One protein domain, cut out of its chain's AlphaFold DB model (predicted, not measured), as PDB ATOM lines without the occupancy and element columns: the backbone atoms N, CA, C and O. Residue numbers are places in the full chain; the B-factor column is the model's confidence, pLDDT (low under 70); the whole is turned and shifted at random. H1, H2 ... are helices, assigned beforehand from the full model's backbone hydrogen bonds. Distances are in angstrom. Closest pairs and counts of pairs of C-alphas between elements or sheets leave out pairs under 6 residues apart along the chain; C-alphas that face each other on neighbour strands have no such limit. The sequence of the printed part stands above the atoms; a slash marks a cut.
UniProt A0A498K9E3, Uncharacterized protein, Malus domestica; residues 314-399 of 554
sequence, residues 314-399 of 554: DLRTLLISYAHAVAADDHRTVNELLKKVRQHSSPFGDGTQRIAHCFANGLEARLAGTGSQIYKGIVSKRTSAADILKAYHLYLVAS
ATOM      1  N   ASP A 314     112.361  77.969  89.193       90.19
ATOM      2  CA  ASP A 314     112.988  79.218  89.610       90.19
ATOM      3  C   ASP A 314     112.713  80.320  88.575       90.19
ATOM      4  O   ASP A 314     113.478  80.562  87.635       90.19
ATOM      5  N   LEU A 315     111.572  80.990  88.753       92.00
ATOM      6  CA  LEU A 315     111.135  82.107  87.918       92.00
ATOM      7  C   LEU A 315     112.137  83.267  87.916       92.00
ATOM      8  O   LEU A 315     112.255  83.945  86.898       92.00
ATOM      9  N   ARG A 316     112.886  83.490  89.003       92.00
ATOM     10  CA  ARG A 316     113.896  84.555  89.060       92.00
ATOM     11  C   ARG A 316     115.031  84.253  88.089       92.00
ATOM     12  O   ARG A 316     115.362  85.093  87.255       92.00
ATOM     13  N   THR A 317     115.585  83.046  88.159       93.94
ATOM     14  CA  THR A 317     116.661  82.619  87.255       93.94
ATOM     15  C   THR A 317     116.192  82.570  85.801       93.94
ATOM     16  O   THR A 317     116.934  82.974  84.901       93.94
ATOM     17  N   LEU A 318     114.942  82.159  85.550       95.06
ATOM     18  CA  LEU A 318     114.356  82.222  84.208       95.06
ATOM     19  C   LEU A 318     114.248  83.653  83.677       95.06
ATOM     20  O   LEU A 318     114.607  83.888  82.527       95.06
ATOM     21  N   LEU A 319     113.784  84.608  84.489       95.50
ATOM     22  CA  LEU A 319     113.686  86.017  84.093       95.50
ATOM     23  C   LEU A 319     115.060  86.620  83.794       95.50
ATOM     24  O   LEU A 319     115.204  87.306  82.787       95.50
ATOM     25  N   ILE A 320     116.068  86.330  84.622       95.06
ATOM     26  CA  ILE A 320     117.447  86.789  84.402       95.06
ATOM     27  C   ILE A 320     117.988  86.216  83.087       95.06
ATOM     28  O   ILE A 320     118.492  86.956  82.244       95.06
ATOM     29  N   SER A 321     117.819  84.910  82.865       95.69
ATOM     30  CA  SER A 321     118.224  84.255  81.613       95.69
ATOM     31  C   SER A 321     117.494  84.851  80.409       95.69
ATOM     32  O   SER A 321     118.092  85.060  79.355       95.69
ATOM     33  N   TYR A 322     116.207  85.170  80.574       95.06
ATOM     34  CA  TYR A 322     115.402  85.782  79.527       95.06
ATOM     35  C   TYR A 322     115.907  87.191  79.200       95.06
ATOM     36  O   TYR A 322     116.127  87.498  78.032       95.06
ATOM     37  N   ALA A 323     116.197  88.019  80.203       95.25
ATOM     38  CA  ALA A 323     116.797  89.333  79.996       95.25
ATOM     39  C   ALA A 323     118.172  89.251  79.312       95.25
ATOM     40  O   ALA A 323     118.445  90.038  78.407       95.25
ATOM     41  N   HIS A 324     119.018  88.279  79.668       95.62
ATOM     42  CA  HIS A 324     120.280  88.038  78.962       95.62
ATOM     43  C   HIS A 324     120.064  87.673  77.488       95.62
ATOM     44  O   HIS A 324     120.732  88.242  76.627       95.62
ATOM     45  N   ALA A 325     119.116  86.784  77.184       95.38
ATOM     46  CA  ALA A 325     118.796  86.404  75.808       95.38
ATOM     47  C   ALA A 325     118.250  87.590  74.993       95.38
ATOM     48  O   ALA A 325     118.658  87.789  73.853       95.38
ATOM     49  N   VAL A 326     117.397  88.429  75.601       93.38
ATOM     50  CA  VAL A 326     116.921  89.691  75.004       93.38
ATOM     51  C   VAL A 326     118.085  90.647  74.732       93.38
ATOM     52  O   VAL A 326     118.110  91.302  73.698       93.38
ATOM     53  N   ALA A 327     119.053  90.747  75.646       92.94
ATOM     54  CA  ALA A 327     120.225  91.606  75.471       92.94
ATOM     55  C   ALA A 327     121.178  91.106  74.371       92.94
ATOM     56  O   ALA A 327     121.851  91.919  73.744       92.94
ATOM     57  N   ALA A 328     121.238  89.789  74.166       93.69
ATOM     58  CA  ALA A 328     122.062  89.131  73.155       93.69
ATOM     59  C   ALA A 328     121.382  89.013  71.778       93.69
ATOM     60  O   ALA A 328     121.994  88.468  70.863       93.69
ATOM     61  N   ASP A 329     120.139  89.491  71.639       90.12
ATOM     62  CA  ASP A 329     119.317  89.357  70.426       90.12
ATOM     63  C   ASP A 329     119.107  87.890  69.975       90.12
ATOM     64  O   ASP A 329     118.920  87.577  68.800       90.12
ATOM     65  N   ASP A 330     119.124  86.946  70.926       93.38
ATOM     66  CA  ASP A 330     118.898  85.523  70.657       93.38
ATOM     67  C   ASP A 330     117.396  85.214  70.644       93.38
ATOM     68  O   ASP A 330     116.821  84.715  71.619       93.38
ATOM     69  N   HIS A 331     116.741  85.505  69.517       90.88
ATOM     70  CA  HIS A 331     115.302  85.292  69.340       90.88
ATOM     71  C   HIS A 331     114.844  83.851  69.605       90.88
ATOM     72  O   HIS A 331     113.715  83.634  70.052       90.88
ATOM     73  N   ARG A 332     115.692  82.850  69.338       93.56
ATOM     74  CA  ARG A 332     115.331  81.446  69.562       93.56
ATOM     75  C   ARG A 332     115.227  81.166  71.056       93.56
ATOM     76  O   ARG A 332     114.180  80.704  71.513       93.56
ATOM     77  N   THR A 333     116.273  81.491  71.808       94.75
ATOM     78  CA  THR A 333     116.287  81.309  73.263       94.75
ATOM     79  C   THR A 333     115.236  82.182  73.946       94.75
ATOM     80  O   THR A 333     114.561  81.725  74.867       94.75
ATOM     81  N   VAL A 334     115.022  83.403  73.450       94.50
ATOM     82  CA  VAL A 334     113.945  84.306  73.884       94.50
ATOM     83  C   VAL A 334     112.579  83.627  73.815       94.50
ATOM     84  O   VAL A 334     111.868  83.599  74.818       94.50
ATOM     85  N   ASN A 335     112.218  83.037  72.673       93.25
ATOM     86  CA  ASN A 335     110.906  82.414  72.494       93.25
ATOM     87  C   ASN A 335     110.718  81.188  73.404       93.25
ATOM     88  O   ASN A 335     109.641  80.986  73.973       93.25
ATOM     89  N   GLU A 336     111.768  80.382  73.581       95.25
ATOM     90  CA  GLU A 336     111.741  79.224  74.480       95.25
ATOM     91  C   GLU A 336     111.605  79.639  75.954       95.25
ATOM     92  O   GLU A 336     110.777  79.082  76.684       95.25
ATOM     93  N   LEU A 337     112.379  80.635  76.397       95.44
ATOM     94  CA  LEU A 337     112.333  81.149  77.767       95.44
ATOM     95  C   LEU A 337     111.019  81.863  78.060       95.44
ATOM     96  O   LEU A 337     110.432  81.629  79.115       95.44
ATOM     97  N   LEU A 338     110.511  82.666  77.123       94.25
ATOM     98  CA  LEU A 338     109.219  83.321  77.263       94.25
ATOM     99  C   LEU A 338     108.104  82.294  77.468       94.25
ATOM    100  O   LEU A 338     107.301  82.437  78.389       94.25
ATOM    101  N   LYS A 339     108.080  81.223  76.664       94.31
ATOM    102  CA  LYS A 339     107.094  80.145  76.812       94.31
ATOM    103  C   LYS A 339     107.148  79.526  78.210       94.31
ATOM    104  O   LYS A 339     106.097  79.346  78.822       94.31
ATOM    105  N   LYS A 340     108.348  79.260  78.737       93.94
ATOM    106  CA  LYS A 340     108.533  78.748  80.106       93.94
ATOM    107  C   LYS A 340     108.054  79.750  81.155       93.94
ATOM    108  O   LYS A 340     107.261  79.396  82.018       93.94
ATOM    109  N   VAL A 341     108.458  81.018  81.066       94.69
ATOM    110  CA  VAL A 341     108.006  82.052  82.012       94.69
ATOM    111  C   VAL A 341     106.480  82.161  81.994       94.69
ATOM    112  O   VAL A 341     105.862  82.149  83.054       94.69
ATOM    113  N   ARG A 342     105.847  82.173  80.816       94.81
ATOM    114  CA  ARG A 342     104.383  82.250  80.681       94.81
ATOM    115  C   ARG A 342     103.651  81.030  81.232       94.81
ATOM    116  O   ARG A 342     102.565  81.202  81.773       94.81
ATOM    117  N   GLN A 343     104.241  79.838  81.156       94.38
ATOM    118  CA  GLN A 343     103.679  78.621  81.756       94.38
ATOM    119  C   GLN A 343     103.610  78.685  83.289       94.38
ATOM    120  O   GLN A 343     102.722  78.071  83.877       94.38
ATOM    121  N   HIS A 344     104.521  79.427  83.927       91.94
ATOM    122  CA  HIS A 344     104.641  79.470  85.389       91.94
ATOM    123  C   HIS A 344     104.259  80.822  86.012       91.94
ATOM    124  O   HIS A 344     104.032  80.892  87.219       91.94
ATOM    125  N   SER A 345     104.139  81.887  85.215       94.31
ATOM    126  CA  SER A 345     103.690  83.212  85.656       94.31
ATOM    127  C   SER A 345     102.165  83.335  85.641       94.31
ATOM    128  O   SER A 345     101.502  82.805  84.751       94.31
ATOM    129  N   SER A 346     101.605  84.105  86.569       92.12
ATOM    130  CA  SER A 346     100.174  84.410  86.611       92.12
ATOM    131  C   SER A 346      99.960  85.805  87.195       92.12
ATOM    132  O   SER A 346     100.587  86.119  88.208       92.12
ATOM    133  N   PRO A 347      99.065  86.632  86.620       90.69
ATOM    134  CA  PRO A 347      98.710  87.927  87.200       90.69
ATOM    135  C   PRO A 347      97.915  87.805  88.512       90.69
ATOM    136  O   PRO A 347      97.828  88.782  89.243       90.69
ATOM    137  N   PHE A 348      97.388  86.616  88.823       88.88
ATOM    138  CA  PHE A 348      96.602  86.313  90.031       88.88
ATOM    139  C   PHE A 348      97.272  85.238  90.908       88.88
ATOM    140  O   PHE A 348      96.625  84.613  91.749       88.88
ATOM    141  N   GLY A 349      98.542  84.932  90.622       86.50
ATOM    142  CA  GLY A 349      99.332  83.938  91.342       86.50
ATOM    143  C   GLY A 349      99.985  84.500  92.603       86.50
ATOM    144  O   GLY A 349      99.632  85.572  93.093       86.50
ATOM    145  N   ASP A 350     100.988  83.791  93.117       85.50
ATOM    146  CA  ASP A 350     101.803  84.297  94.223       85.50
ATOM    147  C   ASP A 350     102.654  85.530  93.838       85.50
ATOM    148  O   ASP A 350     102.648  86.008  92.698       85.50
ATOM    149  N   GLY A 351     103.372  86.101  94.813       84.94
ATOM    150  CA  GLY A 351     104.250  87.257  94.587       84.94
ATOM    151  C   GLY A 351     105.256  87.038  93.451       84.94
ATOM    152  O   GLY A 351     105.376  87.887  92.566       84.94
ATOM    153  N   THR A 352     105.902  85.874  93.410       89.38
ATOM    154  CA  THR A 352     106.897  85.521  92.388       89.38
ATOM    155  C   THR A 352     106.250  85.386  91.012       89.38
ATOM    156  O   THR A 352     106.764  85.914  90.023       89.38
ATOM    157  N   GLN A 353     105.088  84.736  90.934       90.19
ATOM    158  CA  GLN A 353     104.345  84.555  89.687       90.19
ATOM    159  C   GLN A 353     103.861  85.880  89.091       90.19
ATOM    160  O   GLN A 353     103.940  86.061  87.873       90.19
ATOM    161  N   ARG A 354     103.390  86.809  89.932       94.31
ATOM    162  CA  ARG A 354     102.934  88.139  89.498       94.31
ATOM    163  C   ARG A 354     104.091  89.015  89.043       94.31
ATOM    164  O   ARG A 354     103.993  89.644  87.991       94.31
ATOM    165  N   ILE A 355     105.208  89.002  89.773       93.44
ATOM    166  CA  ILE A 355     106.446  89.672  89.359       93.44
ATOM    167  C   ILE A 355     106.886  89.144  87.990       93.44
ATOM    168  O   ILE A 355     107.080  89.930  87.062       93.44
ATOM    169  N   ALA A 356     106.955  87.822  87.825       95.19
ATOM    170  CA  ALA A 356     107.323  87.211  86.554       95.19
ATOM    171  C   ALA A 356     106.366  87.577  85.417       95.19
ATOM    172  O   ALA A 356     106.817  87.857  84.308       95.19
ATOM    173  N   HIS A 357     105.061  87.643  85.688       95.94
ATOM    174  CA  HIS A 357     104.067  88.048  84.698       95.94
ATOM    175  C   HIS A 357     104.294  89.493  84.224       95.94
ATOM    176  O   HIS A 357     104.303  89.760  83.020       95.94
ATOM    177  N   CYS A 358     104.519  90.419  85.161       95.38
ATOM    178  CA  CYS A 358     104.784  91.826  84.863       95.38
ATOM    179  C   CYS A 358     106.091  92.016  84.083       95.38
ATOM    180  O   CYS A 358     106.101  92.722  83.072       95.38
ATOM    181  N   PHE A 359     107.181  91.367  84.503       95.50
ATOM    182  CA  PHE A 359     108.457  91.450  83.792       95.50
ATOM    183  C   PHE A 359     108.395  90.794  82.411       95.50
ATOM    184  O   PHE A 359     108.946  91.353  81.466       95.50
ATOM    185  N   ALA A 360     107.673  89.681  82.247       94.88
ATOM    186  CA  ALA A 360     107.448  89.077  80.935       94.88
ATOM    187  C   ALA A 360     106.723  90.041  79.980       94.88
ATOM    188  O   ALA A 360     107.187  90.232  78.857       94.88
ATOM    189  N   ASN A 361     105.664  90.725  80.444       94.12
ATOM    190  CA  ASN A 361     104.980  91.768  79.663       94.12
ATOM    191  C   ASN A 361     105.959  92.880  79.240       94.12
ATOM    192  O   ASN A 361     105.952  93.318  78.091       94.12
ATOM    193  N   GLY A 362     106.809  93.336  80.166       93.06
ATOM    194  CA  GLY A 362     107.796  94.385  79.903       93.06
ATOM    195  C   GLY A 362     108.878  93.968  78.902       93.06
ATOM    196  O   GLY A 362     109.228  94.751  78.019       93.06
ATOM    197  N   LEU A 363     109.383  92.737  79.007       92.62
ATOM    198  CA  LEU A 363     110.380  92.183  78.087       92.62
ATOM    199  C   LEU A 363     109.809  91.975  76.682       92.62
ATOM    200  O   LEU A 363     110.465  92.335  75.709       92.62
ATOM    201  N   GLU A 364     108.573  91.485  76.562       92.56
ATOM    202  CA  GLU A 364     107.890  91.380  75.265       92.56
ATOM    203  C   GLU A 364     107.656  92.753  74.629       92.56
ATOM    204  O   GLU A 364     107.972  92.955  73.458       92.56
ATOM    205  N   ALA A 365     107.184  93.732  75.405       93.06
ATOM    206  CA  ALA A 365     107.012  95.101  74.921       93.06
ATOM    207  C   ALA A 365     108.343  95.748  74.494       93.06
ATOM    208  O   ALA A 365     108.368  96.574  73.578       93.06
ATOM    209  N   ARG A 366     109.453  95.386  75.153       90.50
ATOM    210  CA  ARG A 366     110.806  95.811  74.775       90.50
ATOM    211  C   ARG A 366     111.233  95.187  73.448       90.50
ATOM    212  O   ARG A 366     111.675  95.929  72.580       90.50
ATOM    213  N   LEU A 367     111.082  93.871  73.294       90.19
ATOM    214  CA  LEU A 367     111.411  93.143  72.062       90.19
ATOM    215  C   LEU A 367     110.605  93.648  70.860       90.19
ATOM    216  O   LEU A 367     111.151  93.821  69.779       90.19
ATOM    217  N   ALA A 368     109.317  93.928  71.064       91.38
ATOM    218  CA  ALA A 368     108.438  94.444  70.020       91.38
ATOM    219  C   ALA A 368     108.634  95.947  69.734       91.38
ATOM    220  O   ALA A 368     108.015  96.479  68.815       91.38
ATOM    221  N   GLY A 369     109.423  96.669  70.540       91.44
ATOM    222  CA  GLY A 369     109.572  98.125  70.423       91.44
ATOM    223  C   GLY A 369     108.301  98.925  70.759       91.44
ATOM    224  O   GLY A 369     108.240 100.127  70.504       91.44
ATOM    225  N   THR A 370     107.284  98.299  71.357       94.00
ATOM    226  CA  THR A 370     105.958  98.896  71.617       94.00
ATOM    227  C   THR A 370     105.813  99.492  73.017       94.00
ATOM    228  O   THR A 370     104.801 100.128  73.322       94.00
ATOM    229  N   GLY A 371     106.824  99.344  73.883       89.75
ATOM    230  CA  GLY A 371     106.758  99.775  75.285       89.75
ATOM    231  C   GLY A 371     106.357 101.242  75.485       89.75
ATOM    232  O   GLY A 371     105.552 101.542  76.366       89.75
ATOM    233  N   SER A 372     106.843 102.159  74.642       86.62
ATOM    234  CA  SER A 372     106.504 103.588  74.738       86.62
ATOM    235  C   SER A 372     105.037 103.873  74.398       86.62
ATOM    236  O   SER A 372     104.402 104.700  75.053       86.62
ATOM    237  N   GLN A 373     104.475 103.172  73.410       88.50
ATOM    238  CA  GLN A 373     103.077 103.302  72.997       88.50
ATOM    239  C   GLN A 373     102.138 102.712  74.050       88.50
ATOM    240  O   GLN A 373     101.169 103.362  74.441       88.50
ATOM    241  N   ILE A 374     102.472 101.526  74.574       89.12
ATOM    242  CA  ILE A 374     101.728 100.880  75.663       89.12
ATOM    243  C   ILE A 374     101.715 101.789  76.895       89.12
ATOM    244  O   ILE A 374     100.651 102.066  77.446       89.12
ATOM    245  N   TYR A 375     102.877 102.317  77.290       84.69
ATOM    246  CA  TYR A 375     102.979 103.235  78.421       84.69
ATOM    247  C   TYR A 375     102.140 104.502  78.213       84.69
ATOM    248  O   TYR A 375     101.362 104.866  79.093       84.69
ATOM    249  N   LYS A 376     102.221 105.138  77.033       82.69
ATOM    250  CA  LYS A 376     101.383 106.300  76.686       82.69
ATOM    251  C   LYS A 376      99.892 105.974  76.795       82.69
ATOM    252  O   LYS A 376      99.157 106.752  77.398       82.69
ATOM    253  N   GLY A 377      99.459 104.825  76.275       84.94
ATOM    254  CA  GLY A 377      98.066 104.378  76.353       84.94
ATOM    255  C   GLY A 377      97.591 104.132  77.789       84.94
ATOM    256  O   GLY A 377      96.468 104.493  78.138       84.94
ATOM    257  N   ILE A 378      98.451 103.582  78.651       81.62
ATOM    258  CA  ILE A 378      98.154 103.389  80.078       81.62
ATOM    259  C   ILE A 378      98.048 104.742  80.789       81.62
ATOM    260  O   ILE A 378      97.051 104.999  81.455       81.62
ATOM    261  N   VAL A 379      99.033 105.628  80.611       73.56
ATOM    262  CA  VAL A 379      99.082 106.939  81.284       73.56
ATOM    263  C   VAL A 379      98.000 107.898  80.774       73.56
ATOM    264  O   VAL A 379      97.554 108.769  81.520       73.56
ATOM    265  N   SER A 380      97.530 107.739  79.532       73.44
ATOM    266  CA  SER A 380      96.418 108.538  79.000       73.44
ATOM    267  C   SER A 380      95.065 108.208  79.635       73.44
ATOM    268  O   SER A 380      94.148 109.027  79.571       73.44
ATOM    269  N   LYS A 381      94.921 107.031  80.263       77.94
ATOM    270  CA  LYS A 381      93.692 106.681  80.980       77.94
ATOM    271  C   LYS A 381      93.623 107.518  82.250       77.94
ATOM    272  O   LYS A 381      94.428 107.353  83.163       77.94
ATOM    273  N   ARG A 382      92.645 108.424  82.318       70.50
ATOM    274  CA  ARG A 382      92.385 109.200  83.534       70.50
ATOM    275  C   ARG A 382      91.953 108.252  84.649       70.50
ATOM    276  O   ARG A 382      90.921 107.597  84.543       70.50
ATOM    277  N   THR A 383      92.740 108.198  85.715       79.00
ATOM    278  CA  THR A 383      92.321 107.614  86.990       79.00
ATOM    279  C   THR A 383      91.639 108.703  87.805       79.00
ATOM    280  O   THR A 383      92.172 109.811  87.903       79.00
ATOM    281  N   SER A 384      90.463 108.405  88.360       80.88
ATOM    282  CA  SER A 384      89.764 109.353  89.227       80.88
ATOM    283  C   SER A 384      90.604 109.640  90.470       80.88
ATOM    284  O   SER A 384      91.351 108.780  90.952       80.88
ATOM    285  N   ALA A 385      90.480 110.840  91.026       77.31
ATOM    286  CA  ALA A 385      91.180 111.143  92.269       77.31
ATOM    287  C   ALA A 385      90.677 110.287  93.443       77.31
ATOM    288  O   ALA A 385      91.462 109.947  94.326       77.31
ATOM    289  N   ALA A 386      89.411 109.860  93.408       80.19
ATOM    290  CA  ALA A 386      88.866 108.901  94.361       80.19
ATOM    291  C   ALA A 386      89.617 107.559  94.316       80.19
ATOM    292  O   ALA A 386      90.040 107.050  95.351       80.19
ATOM    293  N   ASP A 387      89.836 106.995  93.127       82.00
ATOM    294  CA  ASP A 387      90.544 105.717  92.992       82.00
ATOM    295  C   ASP A 387      92.010 105.829  93.424       82.00
ATOM    296  O   ASP A 387      92.529 104.917  94.069       82.00
ATOM    297  N   ILE A 388      92.662 106.962  93.134       81.25
ATOM    298  CA  ILE A 388      94.024 107.244  93.610       81.25
ATOM    299  C   ILE A 388      94.058 107.280  95.141       81.25
ATOM    300  O   ILE A 388      94.915 106.635  95.740       81.25
ATOM    301  N   LEU A 389      93.127 107.995  95.782       78.69
ATOM    302  CA  LEU A 389      93.057 108.084  97.242       78.69
ATOM    303  C   LEU A 389      92.752 106.726  97.885       78.69
ATOM    304  O   LEU A 389      93.372 106.388  98.888       78.69
ATOM    305  N   LYS A 390      91.868 105.910  97.294       81.44
ATOM    306  CA  LYS A 390      91.609 104.535  97.760       81.44
ATOM    307  C   LYS A 390      92.858 103.663  97.672       81.44
ATOM    308  O   LYS A 390      93.206 103.002  98.645       81.44
ATOM    309  N   ALA A 391      93.549 103.685  96.530       82.94
ATOM    310  CA  ALA A 391      94.795 102.945  96.344       82.94
ATOM    311  C   ALA A 391      95.882 103.410  97.324       82.94
ATOM    312  O   ALA A 391      96.629 102.595  97.858       82.94
ATOM    313  N   TYR A 392      95.952 104.715  97.585       81.88
ATOM    314  CA  TYR A 392      96.899 105.288  98.528       81.88
ATOM    315  C   TYR A 392      96.587 104.901  99.975       81.88
ATOM    316  O   TYR A 392      97.478 104.449 100.685       81.88
ATOM    317  N   HIS A 393      95.326 105.006 100.399       77.94
ATOM    318  CA  HIS A 393      94.887 104.577 101.726       77.94
ATOM    319  C   HIS A 393      95.223 103.102 101.968       77.94
ATOM    320  O   HIS A 393      95.822 102.751 102.979       77.94
ATOM    321  N   LEU A 394      94.928 102.251 100.990       81.44
ATOM    322  CA  LEU A 394      95.266 100.838 101.034       81.44
ATOM    323  C   LEU A 394      96.777 100.590 101.137       81.44
ATOM    324  O   LEU A 394      97.213  99.740 101.910       81.44
ATOM    325  N   TYR A 395      97.581 101.350 100.390       82.25
ATOM    326  CA  TYR A 395      99.035 101.291 100.493       82.25
ATOM    327  C   TYR A 395      99.512 101.640 101.909       82.25
ATOM    328  O   TYR A 395     100.380 100.949 102.429       82.25
ATOM    329  N   LEU A 396      98.938 102.668 102.547       78.12
ATOM    330  CA  LEU A 396      99.285 103.051 103.922       78.12
ATOM    331  C   LEU A 396      98.948 101.957 104.948       78.12
ATOM    332  O   LEU A 396      99.607 101.882 105.984       78.12
ATOM    333  N   VAL A 397      97.944 101.114 104.677       79.75
ATOM    334  CA  VAL A 397      97.647  99.937 105.511       79.75
ATOM    335  C   VAL A 397      98.662  98.825 105.268       79.75
ATOM    336  O   VAL A 397      99.184  98.246 106.218       79.75
ATOM    337  N   ALA A 398      98.924  98.518 103.997       81.31
ATOM    338  CA  ALA A 398      99.726  97.367 103.598       81.31
ATOM    339  C   ALA A 398     101.239  97.584 103.740       81.31
ATOM    340  O   ALA A 398     101.987  96.610 103.749       81.31
ATOM    341  N   SER A 399     101.709  98.834 103.781       80.69
ATOM    342  CA  SER A 399     103.135  99.144 103.779       80.69
ATOM    343  C   SER A 399     103.478 100.421 104.558       80.69
ATOM    344  O   SER A 399     102.861 101.471 104.344       80.69
TER     345      SER A 399
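Overview. This is residues 314 to 399 of the 554 residues of an uncharacterized protein of Malus domestica (UniProt A0A498K9E3). Three helices, H1, H2 and H3, stand side by side as a small up-and-down bundle, and from one end of H3 an arm leads away, made of H4 and then H5. H4 turns off at a corner with H3, and H5 hangs from the far end of the arm with a gap between it and the bundle, giving an open arch of H3, H4 and H5. The printed part has 86 residues with five named helices, H1 to H5 in order along the chain, and no named strand; its class is all helix. It is loose, with a radius of gyration of the C-alphas of 15.8 A, and elongated, spanning 45 by 29 by 17 A, with the arm adding to the length.

Arrangement. Start at H1, residues 315 to 327, and go on to H2, residues 331 to 344: they form a helical hairpin and touch, closest at the C-alphas of Ala 325 and Val 334, 5.6 A apart. Their lines stand at a shallow tilt of 22 degrees, opposite ways. Next comes H3, residues 351 to 367, the hub, touching three helices. It touches H1 at a shallow tilt of 9 degrees, the same way; the closest C-alphas, of Leu 315 and Ala 356, are 6.5 A apart. H2 and H3 form a second helical hairpin, at a shallow tilt of 27 degrees, opposite ways; residues 338 to 344 of H2 touch residues 353 to 360 of H3, and the closest C-alphas, of His 344 and Gln 353, are 6.7 A apart. H3 and H4, residues 371 to 380, only just touch, with 3 pairs of C-alphas within 8 A, and touch only at the corner by their link; the closest C-alphas, of Ala 365 and Gly 371, are 4.7 A apart, and the tilt is steep, 66 degrees. H5, residues 385 to 398, touches no helix. In H1, H2, H3, H4 and H5 every O i to N i+4 pair is within hydrogen-bond range.

Along the chain. Find C-alpha 315 at (111.135, 82.107, 87.918); from there H1 runs 18.1 A to C-alpha 327. H2 covers 20.1 A, and H3, the longest, covers 24.4 A, ending at C-alpha 367 at (111.411, 93.143, 72.062). H4 covers 14.1 A and H5 19.8 A; look for the end of H5 at C-alpha 398, (99.726, 97.367, 103.598).

Size, cuts and confidence. The C-alphas of Arg 332 and Ala 386 are the two farthest apart, 45.5 A. Residues 376 to 399 stand free; the body without them spans 29 by 26 by 14 A. The printed part has no cut and no long link. Mean pLDDT of the printed part is 89.0, and no printed residue is under 70.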